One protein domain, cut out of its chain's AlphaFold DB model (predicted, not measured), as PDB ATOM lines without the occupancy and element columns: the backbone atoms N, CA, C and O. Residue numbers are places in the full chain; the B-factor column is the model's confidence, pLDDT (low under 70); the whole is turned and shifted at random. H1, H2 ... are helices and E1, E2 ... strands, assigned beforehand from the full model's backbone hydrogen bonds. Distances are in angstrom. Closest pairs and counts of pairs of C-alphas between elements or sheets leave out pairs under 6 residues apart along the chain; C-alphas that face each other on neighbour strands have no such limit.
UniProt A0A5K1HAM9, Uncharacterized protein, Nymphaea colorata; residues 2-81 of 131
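AT A GLANCE: This is residues 2 to 81 of the 131 residues of an uncharacterized protein of Nymphaea colorata (UniProt A0A5K1HAM9). A two-stranded hairpin, E1 and E2, is followed by two helices, H2 and H3, loosely side by side and running opposite ways; short H1 lies near H2, and residues 52 to 61 and 75 to 81 stick out. The 80 printed residues hold H1, E1, E2, H2, H3 in that order: mixed class, antiparallel sheet E1 - E2, loose, radius of gyration of the C-alphas 14.5 A, spans 44 by 34 by 22 A.

IN THESE COORDINATES: Find C-alpha 2 at (-35.126, 44.152, 49.132), where H1, residues 2 to 5, begins. E1 is residues 10 to 16, 17.4 A; E2 21 to 27, 18.2 A; H2 38 to 50, 18.4 A; H3 58 to 73, 21.7 A, ending at C-alpha 73 (-43.364, 34.806, 28.251).

HOW THE PARTS SIT: In the hairpin E1 and E2, find N 12 and O 24 at 2.9 A. H2 and H3, a helical hairpin, only just touch, with 3 pairs of C-alphas within 8 A, the closest Lys 47 and Tyr 66, 7.4 A, at a shallow tilt of 32 degrees; H3 touches with residues 66 to 70 alone. In H2 and H3 every O i to N i+4 pair is within hydrogen-bond range; H1 is too short for one. E1 and H3 are apart.

THE WHOLE: The C-alphas of Ala 18 and Arg 81 are farthest apart, 45.1 A. The printed part has no cut; no link is long. pLDDT is under 70 at residues 2 to 7, 32 to 33 and 50 to 63.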
ATOM      1  N   GLU A   2     -35.649  42.895  49.717       53.31
ATOM      2  CA  GLU A   2     -35.126  44.152  49.132       53.31
ATOM      3  C   GLU A   2     -34.869  44.075  47.617       53.31
ATOM      4  O   GLU A   2     -35.233  44.992  46.892       53.31
ATOM      5  N   GLU A   3     -34.350  42.947  47.131       55.12
ATOM      6  CA  GLU A   3     -34.051  42.707  45.708       55.12
ATOM      7  C   GLU A   3     -35.299  42.608  44.806       55.12
ATOM      8  O   GLU A   3     -35.227  42.831  43.605       55.12
ATOM      9  N   ILE A   4     -36.470  42.320  45.386       57.81
ATOM     10  CA  ILE A   4     -37.750  42.308  44.658       57.81
ATOM     11  C   ILE A   4     -38.316  43.730  44.575       57.81
ATOM     12  O   ILE A   4     -38.811  44.154  43.532       57.81
ATOM     13  N   ASN A   5     -38.174  44.486  45.667       56.81
ATOM     14  CA  ASN A   5     -38.629  45.869  45.754       56.81
ATOM     15  C   ASN A   5     -37.839  46.815  44.836       56.81
ATOM     16  O   ASN A   5     -38.410  47.772  44.315       56.81
ATOM     17  N   SER A   6     -36.549  46.549  44.597       58.75
ATOM     18  CA  SER A   6     -35.730  47.335  43.662       58.75
ATOM     19  C   SER A   6     -36.140  47.161  42.194       58.75
ATOM     20  O   SER A   6     -35.871  48.044  41.384       58.75
ATOM     21  N   GLN A   7     -36.842  46.074  41.860       63.56
ATOM     22  CA  GLN A   7     -37.325  45.760  40.509       63.56
ATOM     23  C   GLN A   7     -38.756  46.277  40.250       63.56
ATOM     24  O   GLN A   7     -39.397  45.907  39.267       63.56
ATOM     25  N   GLY A   8     -39.275  47.143  41.131       73.31
ATOM     26  CA  GLY A   8     -40.562  47.828  40.962       73.31
ATOM     27  C   GLY A   8     -41.791  47.045  41.432       73.31
ATOM     28  O   GLY A   8     -42.902  47.566  41.363       73.31
ATOM     29  N   TRP A   9     -41.612  45.832  41.954       83.06
ATOM     30  CA  TRP A   9     -42.666  45.097  42.650       83.06
ATOM     31  C   TRP A   9     -42.794  45.602  44.083       83.06
ATOM     32  O   TRP A   9     -41.806  45.633  44.807       83.06
ATOM     33  N   LYS A  10     -44.002  45.934  44.543       85.19
ATOM     34  CA  LYS A  10     -44.252  46.152  45.976       85.19
ATOM     35  C   LYS A  10     -45.287  45.172  46.476       85.19
ATOM     36  O   LYS A  10     -46.320  44.966  45.841       85.19
ATOM     37  N   PHE A  11     -45.018  44.586  47.629       87.94
ATOM     38  CA  PHE A  11     -45.895  43.612  48.255       87.94
ATOM     39  C   PHE A  11     -45.716  43.630  49.771       87.94
ATOM     40  O   PHE A  11     -44.684  44.050  50.296       87.94
ATOM     41  N   VAL A  12     -46.743  43.170  50.476       88.19
ATOM     42  CA  VAL A  12     -46.753  43.045  51.935       88.19
ATOM     43  C   VAL A  12     -47.027  41.599  52.331       88.19
ATOM     44  O   VAL A  12     -47.834  40.915  51.699       88.19
ATOM     45  N   GLU A  13     -46.356  41.125  53.380       89.56
ATOM     46  CA  GLU A  13     -46.679  39.839  54.000       89.56
ATOM     47  C   GLU A  13     -47.997  39.981  54.768       89.56
ATOM     48  O   GLU A  13     -48.136  40.844  55.634       89.56
ATOM     49  N   VAL A  14     -48.984  39.160  54.416       91.62
ATOM     50  CA  VAL A  14     -50.305  39.148  55.061       91.62
ATOM     51  C   VAL A  14     -50.347  38.111  56.176       91.62
ATOM     52  O   VAL A  14     -50.958  38.332  57.218       91.62
ATOM     53  N   SER A  15     -49.724  36.956  55.946       92.44
ATOM     54  CA  SER A  15     -49.700  35.838  56.886       92.44
ATOM     55  C   SER A  15     -48.481  34.974  56.621       92.44
ATOM     56  O   SER A  15     -48.185  34.660  55.468       92.44
ATOM     57  N   LYS A  16     -47.851  34.503  57.694       88.69
ATOM     58  CA  LYS A  16     -46.783  33.511  57.637       88.69
ATOM     59  C   LYS A  16     -47.061  32.390  58.623       88.69
ATOM     60  O   LYS A  16     -47.135  32.604  59.830       88.69
ATOM     61  N   LYS A  17     -47.225  31.189  58.084       91.94
ATOM     62  CA  LYS A  17     -47.346  29.922  58.806       91.94
ATOM     63  C   LYS A  17     -46.148  29.042  58.453       91.94
ATOM     64  O   LYS A  17     -45.374  29.370  57.560       91.94
ATOM     65  N   ALA A  18     -46.004  27.915  59.146       84.94
ATOM     66  CA  ALA A  18     -44.875  27.004  58.952       84.94
ATOM     67  C   ALA A  18     -44.730  26.489  57.503       84.94
ATOM     68  O   ALA A  18     -43.607  26.323  57.046       84.94
ATOM     69  N   GLU A  19     -45.839  26.294  56.778       88.31
ATOM     70  CA  GLU A  19     -45.835  25.756  55.402       88.31
ATOM     71  C   GLU A  19     -46.435  26.702  54.354       88.31
ATOM     72  O   GLU A  19     -46.485  26.380  53.171       88.31
ATOM     73  N   GLU A  20     -46.903  27.881  54.763       86.38
ATOM     74  CA  GLU A  20     -47.638  28.788  53.883       86.38
ATOM     75  C   GLU A  20     -47.247  30.232  54.184       86.38
ATOM     76  O   GLU A  20     -47.297  30.680  55.331       86.38
ATOM     77  N   THR A  21     -46.890  30.982  53.144       87.12
ATOM     78  CA  THR A  21     -46.729  32.437  53.219       87.12
ATOM     79  C   THR A  21     -47.698  33.077  52.239       87.12
ATOM     80  O   THR A  21     -47.687  32.754  51.056       87.12
ATOM     81  N   ILE A  22     -48.533  33.989  52.733       88.75
ATOM     82  CA  ILE A  22     -49.486  34.747  51.926       88.75
ATOM     83  C   ILE A  22     -48.921  36.148  51.739       88.75
ATOM     84  O   ILE A  22     -48.733  36.892  52.708       88.75
ATOM     85  N   LEU A  23     -48.681  36.509  50.483       89.19
ATOM     86  CA  LEU A  23     -48.233  37.834  50.082       89.19
ATOM     87  C   LEU A  23     -49.377  38.561  49.377       89.19
ATOM     88  O   LEU A  23     -50.113  37.970  48.592       89.19
ATOM     89  N   LYS A  24     -49.512  39.860  49.639       89.31
ATOM     90  CA  LYS A  24     -50.388  40.751  48.882       89.31
ATOM     91  C   LYS A  24     -49.530  41.690  48.058       89.31
ATOM     92  O   LYS A  24     -48.830  42.528  48.622       89.31
ATOM     93  N   ILE A  25     -49.631  41.581  46.739       88.44
ATOM     94  CA  ILE A  25     -49.018  42.531  45.812       88.44
ATOM     95  C   ILE A  25     -49.797  43.847  45.905       88.44
ATOM     96  O   ILE A  25     -51.025  43.867  45.824       88.44
ATOM     97  N   THR A  26     -49.086  44.939  46.154       89.38
ATOM     98  CA  THR A  26     -49.651  46.290  46.258       89.38
ATOM     99  C   THR A  26     -49.334  47.135  45.037       89.38
ATOM    100  O   THR A  26     -50.120  48.017  44.711       89.38
ATOM    101  N   GLU A  27     -48.206  46.876  44.370       86.38
ATOM    102  CA  GLU A  27     -47.820  47.539  43.122       86.38
ATOM    103  C   GLU A  27     -47.068  46.553  42.221       86.38
ATOM    104  O   GLU A  27     -46.251  45.762  42.704       86.38
ATOM    105  N   ALA A  28     -47.335  46.623  40.918       83.94
ATOM    106  CA  ALA A  28     -46.631  45.872  39.887       83.94
ATOM    107  C   ALA A  28     -45.869  46.837  38.962       83.94
ATOM    108  O   ALA A  28     -46.352  47.941  38.688       83.94
ATOM    109  N   PRO A  29     -44.685  46.452  38.461       80.69
ATOM    110  CA  PRO A  29     -43.934  47.286  37.541       80.69
ATOM    111  C   PRO A  29     -44.650  47.410  36.189       80.69
ATOM    112  O   PRO A  29     -45.367  46.518  35.732       80.69
ATOM    113  N   LEU A  30     -44.409  48.542  35.527       76.06
ATOM    114  CA  LEU A  30     -44.830  48.797  34.154       76.06
ATOM    115  C   LEU A  30     -43.650  48.539  33.219       76.06
ATOM    116  O   LEU A  30     -42.667  49.279  33.233       76.06
ATOM    117  N   VAL A  31     -43.763  47.525  32.365       70.56
ATOM    118  CA  VAL A  31     -42.731  47.178  31.383       70.56
ATOM    119  C   VAL A  31     -43.274  47.431  29.981       70.56
ATOM    120  O   VAL A  31     -44.259  46.828  29.559       70.56
ATOM    121  N   TYR A  32     -42.662  48.375  29.259       65.94
ATOM    122  CA  TYR A  32     -43.121  48.837  27.937       65.94
ATOM    123  C   TYR A  32     -44.616  49.214  27.892       65.94
ATOM    124  O   TYR A  32     -45.319  48.934  26.922       65.94
ATOM    125  N   GLY A  33     -45.113  49.846  28.960       68.94
ATOM    126  CA  GLY A  33     -46.511  50.276  29.067       68.94
ATOM    127  C   GLY A  33     -47.508  49.146  29.332       68.94
ATOM    128  O   GLY A  33     -48.711  49.395  29.318       68.94
ATOM    129  N   LYS A  34     -47.032  47.920  29.584       70.38
ATOM    130  CA  LYS A  34     -47.849  46.824  30.104       70.38
ATOM    131  C   LYS A  34     -47.592  46.654  31.592       70.38
ATOM    132  O   LYS A  34     -46.442  46.577  32.021       70.38
ATOM    133  N   GLU A  35     -48.668  46.612  32.362       79.06
ATOM    134  CA  GLU A  35     -48.617  46.253  33.775       79.06
ATOM    135  C   GLU A  35     -48.397  44.744  33.893       79.06
ATOM    136  O   GLU A  35     -49.047  43.965  33.186       79.06
ATOM    137  N   LEU A  36     -47.450  44.347  34.742       81.50
ATOM    138  CA  LEU A  36     -47.169  42.934  34.979       81.50
ATOM    139  C   LEU A  36     -48.252  42.300  35.846       81.50
ATOM    140  O   LEU A  36     -48.870  42.962  36.679       81.50
ATOM    141  N   LYS A  37     -48.475  41.002  35.649       82.69
ATOM    142  CA  LYS A  37     -49.521  40.246  36.343       82.69
ATOM    143  C   LYS A  37     -48.955  39.338  37.426       82.69
ATOM    144  O   LYS A  37     -47.748  39.155  37.553       82.69
ATOM    145  N   GLU A  38     -49.854  38.727  38.195       83.62
ATOM    146  CA  GLU A  38     -49.505  37.738  39.220       83.62
ATOM    147  C   GLU A  38     -48.647  36.597  38.652       83.62
ATOM    148  O   GLU A  38     -47.685  36.177  39.292       83.62
ATOM    149  N   GLU A  39     -48.927  36.151  37.424       82.12
ATOM    150  CA  GLU A  39     -48.137  35.102  36.773       82.12
ATOM    151  C   GLU A  39     -46.666  35.519  36.572       82.12
ATOM    152  O   GLU A  39     -45.756  34.717  36.796       82.12
ATOM    153  N   ASP A  40     -46.420  36.786  36.213       80.12
ATOM    154  CA  ASP A  40     -45.072  37.341  36.058       80.12
ATOM    155  C   ASP A  40     -44.354  37.469  37.412       80.12
ATOM    156  O   ASP A  40     -43.135  37.290  37.486       80.12
ATOM    157  N   PHE A  41     -45.097  37.754  38.488       81.94
ATOM    158  CA  PHE A  41     -44.556  37.806  39.847       81.94
ATOM    159  C   PHE A  41     -44.129  36.421  40.335       81.94
ATOM    160  O   PHE A  41     -43.024  36.266  40.854       81.94
ATOM    161  N   ILE A  42     -44.970  35.402  40.134       82.75
ATOM    162  CA  ILE A  42     -44.634  34.012  40.470       82.75
ATOM    163  C   ILE A  42     -43.384  33.584  39.700       82.75
ATOM    164  O   ILE A  42     -42.454  33.040  40.292       82.75
ATOM    165  N   PHE A  43     -43.331  33.892  38.402       78.31
ATOM    166  CA  PHE A  43     -42.160  33.621  37.575       78.31
ATOM    167  C   PHE A  43     -40.895  34.318  38.107       78.31
ATOM    168  O   PHE A  43     -39.824  33.714  38.152       78.31
ATOM    169  N   PHE A  44     -41.014  35.574  38.543       76.75
ATOM    170  CA  PHE A  44     -39.911  36.327  39.137       76.75
ATOM    171  C   PHE A  44     -39.409  35.696  40.445       76.75
ATOM    172  O   PHE A  44     -38.203  35.516  40.616       76.75
ATOM    173  N   VAL A  45     -40.314  35.313  41.350       78.88
ATOM    174  CA  VAL A  45     -39.956  34.670  42.626       78.88
ATOM    175  C   VAL A  45     -39.303  33.305  42.400       78.88
ATOM    176  O   VAL A  45     -38.285  33.017  43.029       78.88
ATOM    177  N   ASP A  46     -39.848  32.490  41.492       78.50
ATOM    178  CA  ASP A  46     -39.281  31.183  41.136       78.50
ATOM    179  C   ASP A  46     -37.847  31.324  40.609       78.50
ATOM    180  O   ASP A  46     -36.936  30.622  41.055       78.50
ATOM    181  N   LYS A  47     -37.615  32.302  39.727       72.12
ATOM    182  CA  LYS A  47     -36.280  32.583  39.195       72.12
ATOM    183  C   LYS A  47     -35.284  32.997  40.272       72.12
ATOM    184  O   LYS A  47     -34.221  32.391  40.365       72.12
ATOM    185  N   LEU A  48     -35.651  33.949  41.130       70.75
ATOM    186  CA  LEU A  48     -34.787  34.386  42.230       70.75
ATOM    187  C   LEU A  48     -34.459  33.266  43.225       70.75
ATOM    188  O   LEU A  48     -33.381  33.258  43.820       70.75
ATOM    189  N   TYR A  49     -35.392  32.341  43.451       71.88
ATOM    190  CA  TYR A  49     -35.188  31.245  44.393       71.88
ATOM    191  C   TYR A  49     -34.260  30.163  43.827       71.88
ATOM    192  O   TYR A  49     -33.382  29.674  44.539       71.88
ATOM    193  N   ASN A  50     -34.420  29.828  42.545       67.62
ATOM    194  CA  ASN A  50     -33.675  28.757  41.880       67.62
ATOM    195  C   ASN A  50     -32.272  29.177  41.387       67.62
ATOM    196  O   ASN A  50     -31.484  28.315  41.012       67.62
ATOM    197  N   GLU A  51     -31.932  30.471  41.394       61.72
ATOM    198  CA  GLU A  51     -30.641  31.000  40.902       61.72
ATOM    199  C   GLU A  51     -29.567  31.189  41.996       61.72
ATOM    200  O   GLU A  51     -28.480  31.689  41.717       61.72
ATOM    201  N   LYS A  52     -29.802  30.742  43.242       55.00
ATOM    202  CA  LYS A  52     -28.822  30.850  44.349       55.00
ATOM    203  C   LYS A  52     -27.588  29.939  44.248       55.00
ATOM    204  O   LYS A  52     -26.765  29.942  45.163       55.00
ATOM    205  N   GLU A  53     -27.403  29.216  43.149       54.00
ATOM    206  CA  GLU A  53     -26.153  28.514  42.853       54.00
ATOM    207  C   GLU A  53     -25.456  29.153  41.640       54.00
ATOM    208  O   GLU A  53     -25.932  29.017  40.513       54.00
ATOM    209  N   ASN A  54     -24.294  29.775  41.903       48.28
ATOM    210  CA  ASN A  54     -23.155  30.096  41.015       48.28
ATOM    211  C   ASN A  54     -22.799  31.594  40.829       48.28
ATOM    212  O   ASN A  54     -23.495  32.331  40.142       48.28
ATOM    213  N   ASP A  55     -21.615  31.936  41.368       51.28
ATOM    214  CA  ASP A  55     -20.605  32.955  40.994       51.28
ATOM    215  C   ASP A  55     -20.884  34.474  41.041       51.28
ATOM    216  O   ASP A  55     -21.921  34.976  40.652       51.28
ATOM    217  N   GLU A  56     -19.879  35.271  41.418       49.91
ATOM    218  CA  GLU A  56     -19.960  36.744  41.560       49.91
ATOM    219  C   GLU A  56     -20.178  37.513  40.230       49.91
ATOM    220  O   GLU A  56     -20.540  38.689  40.239       49.91
ATOM    221  N   ASN A  57     -20.056  36.845  39.071       49.00
ATOM    222  CA  ASN A  57     -20.466  37.360  37.747       49.00
ATOM    223  C   ASN A  57     -21.979  37.190  37.453       49.00
ATOM    224  O   ASN A  57     -22.452  37.533  36.365       49.00
ATOM    225  N   SER A  58     -22.732  36.644  38.411       50.81
ATOM    226  CA  SER A  58     -24.133  36.218  38.301       50.81
ATOM    227  C   SER A  58     -25.116  37.364  38.067       50.81
ATOM    228  O   SER A  58     -25.975  37.243  37.199       50.81
ATOM    229  N   TYR A  59     -24.946  38.529  38.700       48.12
ATOM    230  CA  TYR A  59     -25.955  39.602  38.654       48.12
ATOM    231  C   TYR A  59     -26.342  40.060  37.235       48.12
ATOM    232  O   TYR A  59     -27.524  40.085  36.897       48.12
ATOM    233  N   SER A  60     -25.364  40.342  36.361       53.16
ATOM    234  CA  SER A  60     -25.652  40.775  34.979       53.16
ATOM    235  C   SER A  60     -26.252  39.664  34.105       53.16
ATOM    236  O   SER A  60     -27.003  39.941  33.165       53.16
ATOM    237  N   ASN A  61     -25.935  38.401  34.410       61.16
ATOM    238  CA  ASN A  61     -26.500  37.246  33.720       61.16
ATOM    239  C   ASN A  61     -27.924  36.962  34.205       61.16
ATOM    240  O   ASN A  61     -28.767  36.618  33.382       61.16
ATOM    241  N   ASN A  62     -28.221  37.182  35.486       64.75
ATOM    242  CA  ASN A  62     -29.548  36.982  36.070       64.75
ATOM    243  C   ASN A  62     -30.546  37.998  35.526       64.75
ATOM    244  O   ASN A  62     -31.604  37.615  35.035       64.75
ATOM    245  N   GLU A  63     -30.185  39.285  35.498       66.38
ATOM    246  CA  GLU A  63     -31.040  40.327  34.917       66.38
ATOM    247  C   GLU A  63     -31.321  40.056  33.435       66.38
ATOM    248  O   GLU A  63     -32.465  40.146  32.985       66.38
ATOM    249  N   ARG A  64     -30.296  39.654  32.668       73.44
ATOM    250  CA  ARG A  64     -30.456  39.287  31.254       73.44
ATOM    251  C   ARG A  64     -31.322  38.046  31.070       73.44
ATOM    252  O   ARG A  64     -32.208  38.071  30.220       73.44
ATOM    253  N   ASN A  65     -31.098  36.985  31.841       74.56
ATOM    254  CA  ASN A  65     -31.867  35.740  31.763       74.56
ATOM    255  C   ASN A  65     -33.328  35.954  32.167       74.56
ATOM    256  O   ASN A  65     -34.240  35.425  31.519       74.56
ATOM    257  N   TYR A  66     -33.555  36.768  33.195       74.94
ATOM    258  CA  TYR A  66     -34.882  37.181  33.617       74.94
ATOM    259  C   TYR A  66     -35.574  37.992  32.525       74.94
ATOM    260  O   TYR A  66     -36.648  37.600  32.078       74.94
ATOM    261  N   MET A  67     -34.947  39.059  32.022       76.69
ATOM    262  CA  MET A  67     -35.499  39.883  30.940       76.69
ATOM    263  C   MET A  67     -35.763  39.069  29.670       76.69
ATOM    264  O   MET A  67     -36.792  39.257  29.020       76.69
ATOM    265  N   ALA A  68     -34.880  38.126  29.330       83.00
ATOM    266  CA  ALA A  68     -35.066  37.216  28.207       83.00
ATOM    267  C   ALA A  68     -36.312  36.344  28.390       83.00
ATOM    268  O   ALA A  68     -37.151  36.242  27.487       83.00
ATOM    269  N   SER A  69     -36.457  35.748  29.574       80.56
ATOM    270  CA  SER A  69     -37.586  34.885  29.906       80.56
ATOM    271  C   SER A  69     -38.894  35.669  29.988       80.56
ATOM    272  O   SER A  69     -39.891  35.243  29.411       80.56
ATOM    273  N   PHE A  70     -38.869  36.844  30.615       78.88
ATOM    274  CA  PHE A  70     -39.986  37.772  30.711       78.88
ATOM    275  C   PHE A  70     -40.474  38.204  29.319       78.88
ATOM    276  O   PHE A  70     -41.659  38.067  29.001       78.88
ATOM    277  N   ALA A  71     -39.554  38.642  28.450       84.56
ATOM    278  CA  ALA A  71     -39.860  39.010  27.070       84.56
ATOM    279  C   ALA A  71     -40.438  37.827  26.285       84.56
ATOM    280  O   ALA A  71     -41.395  37.991  25.531       84.56
ATOM    281  N   CYS A  72     -39.891  36.622  26.475       85.88
ATOM    282  CA  CYS A  72     -40.409  35.418  25.840       85.88
ATOM    283  C   CYS A  72     -41.811  35.080  26.338       85.88
ATOM    284  O   CYS A  72     -42.672  34.816  25.505       85.88
ATOM    285  N   HIS A  73     -42.066  35.114  27.651       82.94
ATOM    286  CA  HIS A  73     -43.364  34.806  28.251       82.94
ATOM    287  C   HIS A  73     -44.455  35.744  27.724       82.94
ATOM    288  O   HIS A  73     -45.489  35.261  27.269       82.94
ATOM    289  N   ASN A  74     -44.150  37.041  27.635       81.12
ATOM    290  CA  ASN A  74     -45.071  38.099  27.219       81.12
ATOM    291  C   ASN A  74     -45.124  38.364  25.700       81.12
ATOM    292  O   ASN A  74     -45.857  39.251  25.246       81.12
ATOM    293  N   ALA A  75     -44.351  37.622  24.901       89.38
ATOM    294  CA  ALA A  75     -44.371  37.723  23.445       89.38
ATOM    295  C   ALA A  75     -45.664  37.154  22.841       89.38
ATOM    296  O   ALA A  75     -46.297  36.264  23.405       89.38
ATOM    297  N   ILE A  76     -45.994  37.612  21.633       90.88
ATOM    298  CA  ILE A  76     -47.017  36.983  20.791       90.88
ATOM    299  C   ILE A  76     -46.587  35.555  20.453       90.88
ATOM    300  O   ILE A  76     -45.425  35.303  20.117       90.88
ATOM    301  N   LYS A  77     -47.527  34.619  20.544       89.38
ATOM    302  CA  LYS A  77     -47.301  33.184  20.409       89.38
ATOM    303  C   LYS A  77     -47.795  32.651  19.075       89.38
ATOM    304  O   LYS A  77     -48.597  33.253  18.361       89.38
ATOM    305  N   VAL A  78     -47.314  31.457  18.745       89.19
ATOM    306  CA  VAL A  78     -47.829  30.692  17.609       89.19
ATOM    307  C   VAL A  78     -49.317  30.423  17.828       89.19
ATOM    308  O   VAL A  78     -49.700  29.866  18.851       89.19
ATOM    309  N   GLY A  79     -50.136  30.798  16.846       92.69
ATOM    310  CA  GLY A  79     -51.591  30.635  16.893       92.69
ATOM    311  C   GLY A  79     -52.356  31.895  17.304       92.69
ATOM    312  O   GLY A  79     -53.562  31.956  17.054       92.69
ATOM    313  N   ASP A  80     -51.680  32.916  17.838       92.56
ATOM    314  CA  ASP A  80     -52.320  34.189  18.165       92.56
ATOM    315  C   ASP A  80     -52.819  34.883  16.893       92.56
ATOM    316  O   ASP A  80     -52.108  35.025  15.893       92.56
ATOM    317  N   ARG A  81     -54.075  35.333  16.926       95.12
ATOM    318  CA  ARG A  81     -54.664  36.096  15.825       95.12
ATOM    319  C   ARG A  81     -54.274  37.558  15.961       95.12
ATOM    320  O   ARG A  81     -54.646  38.198  16.936       95.12
TER     321      ARG A  81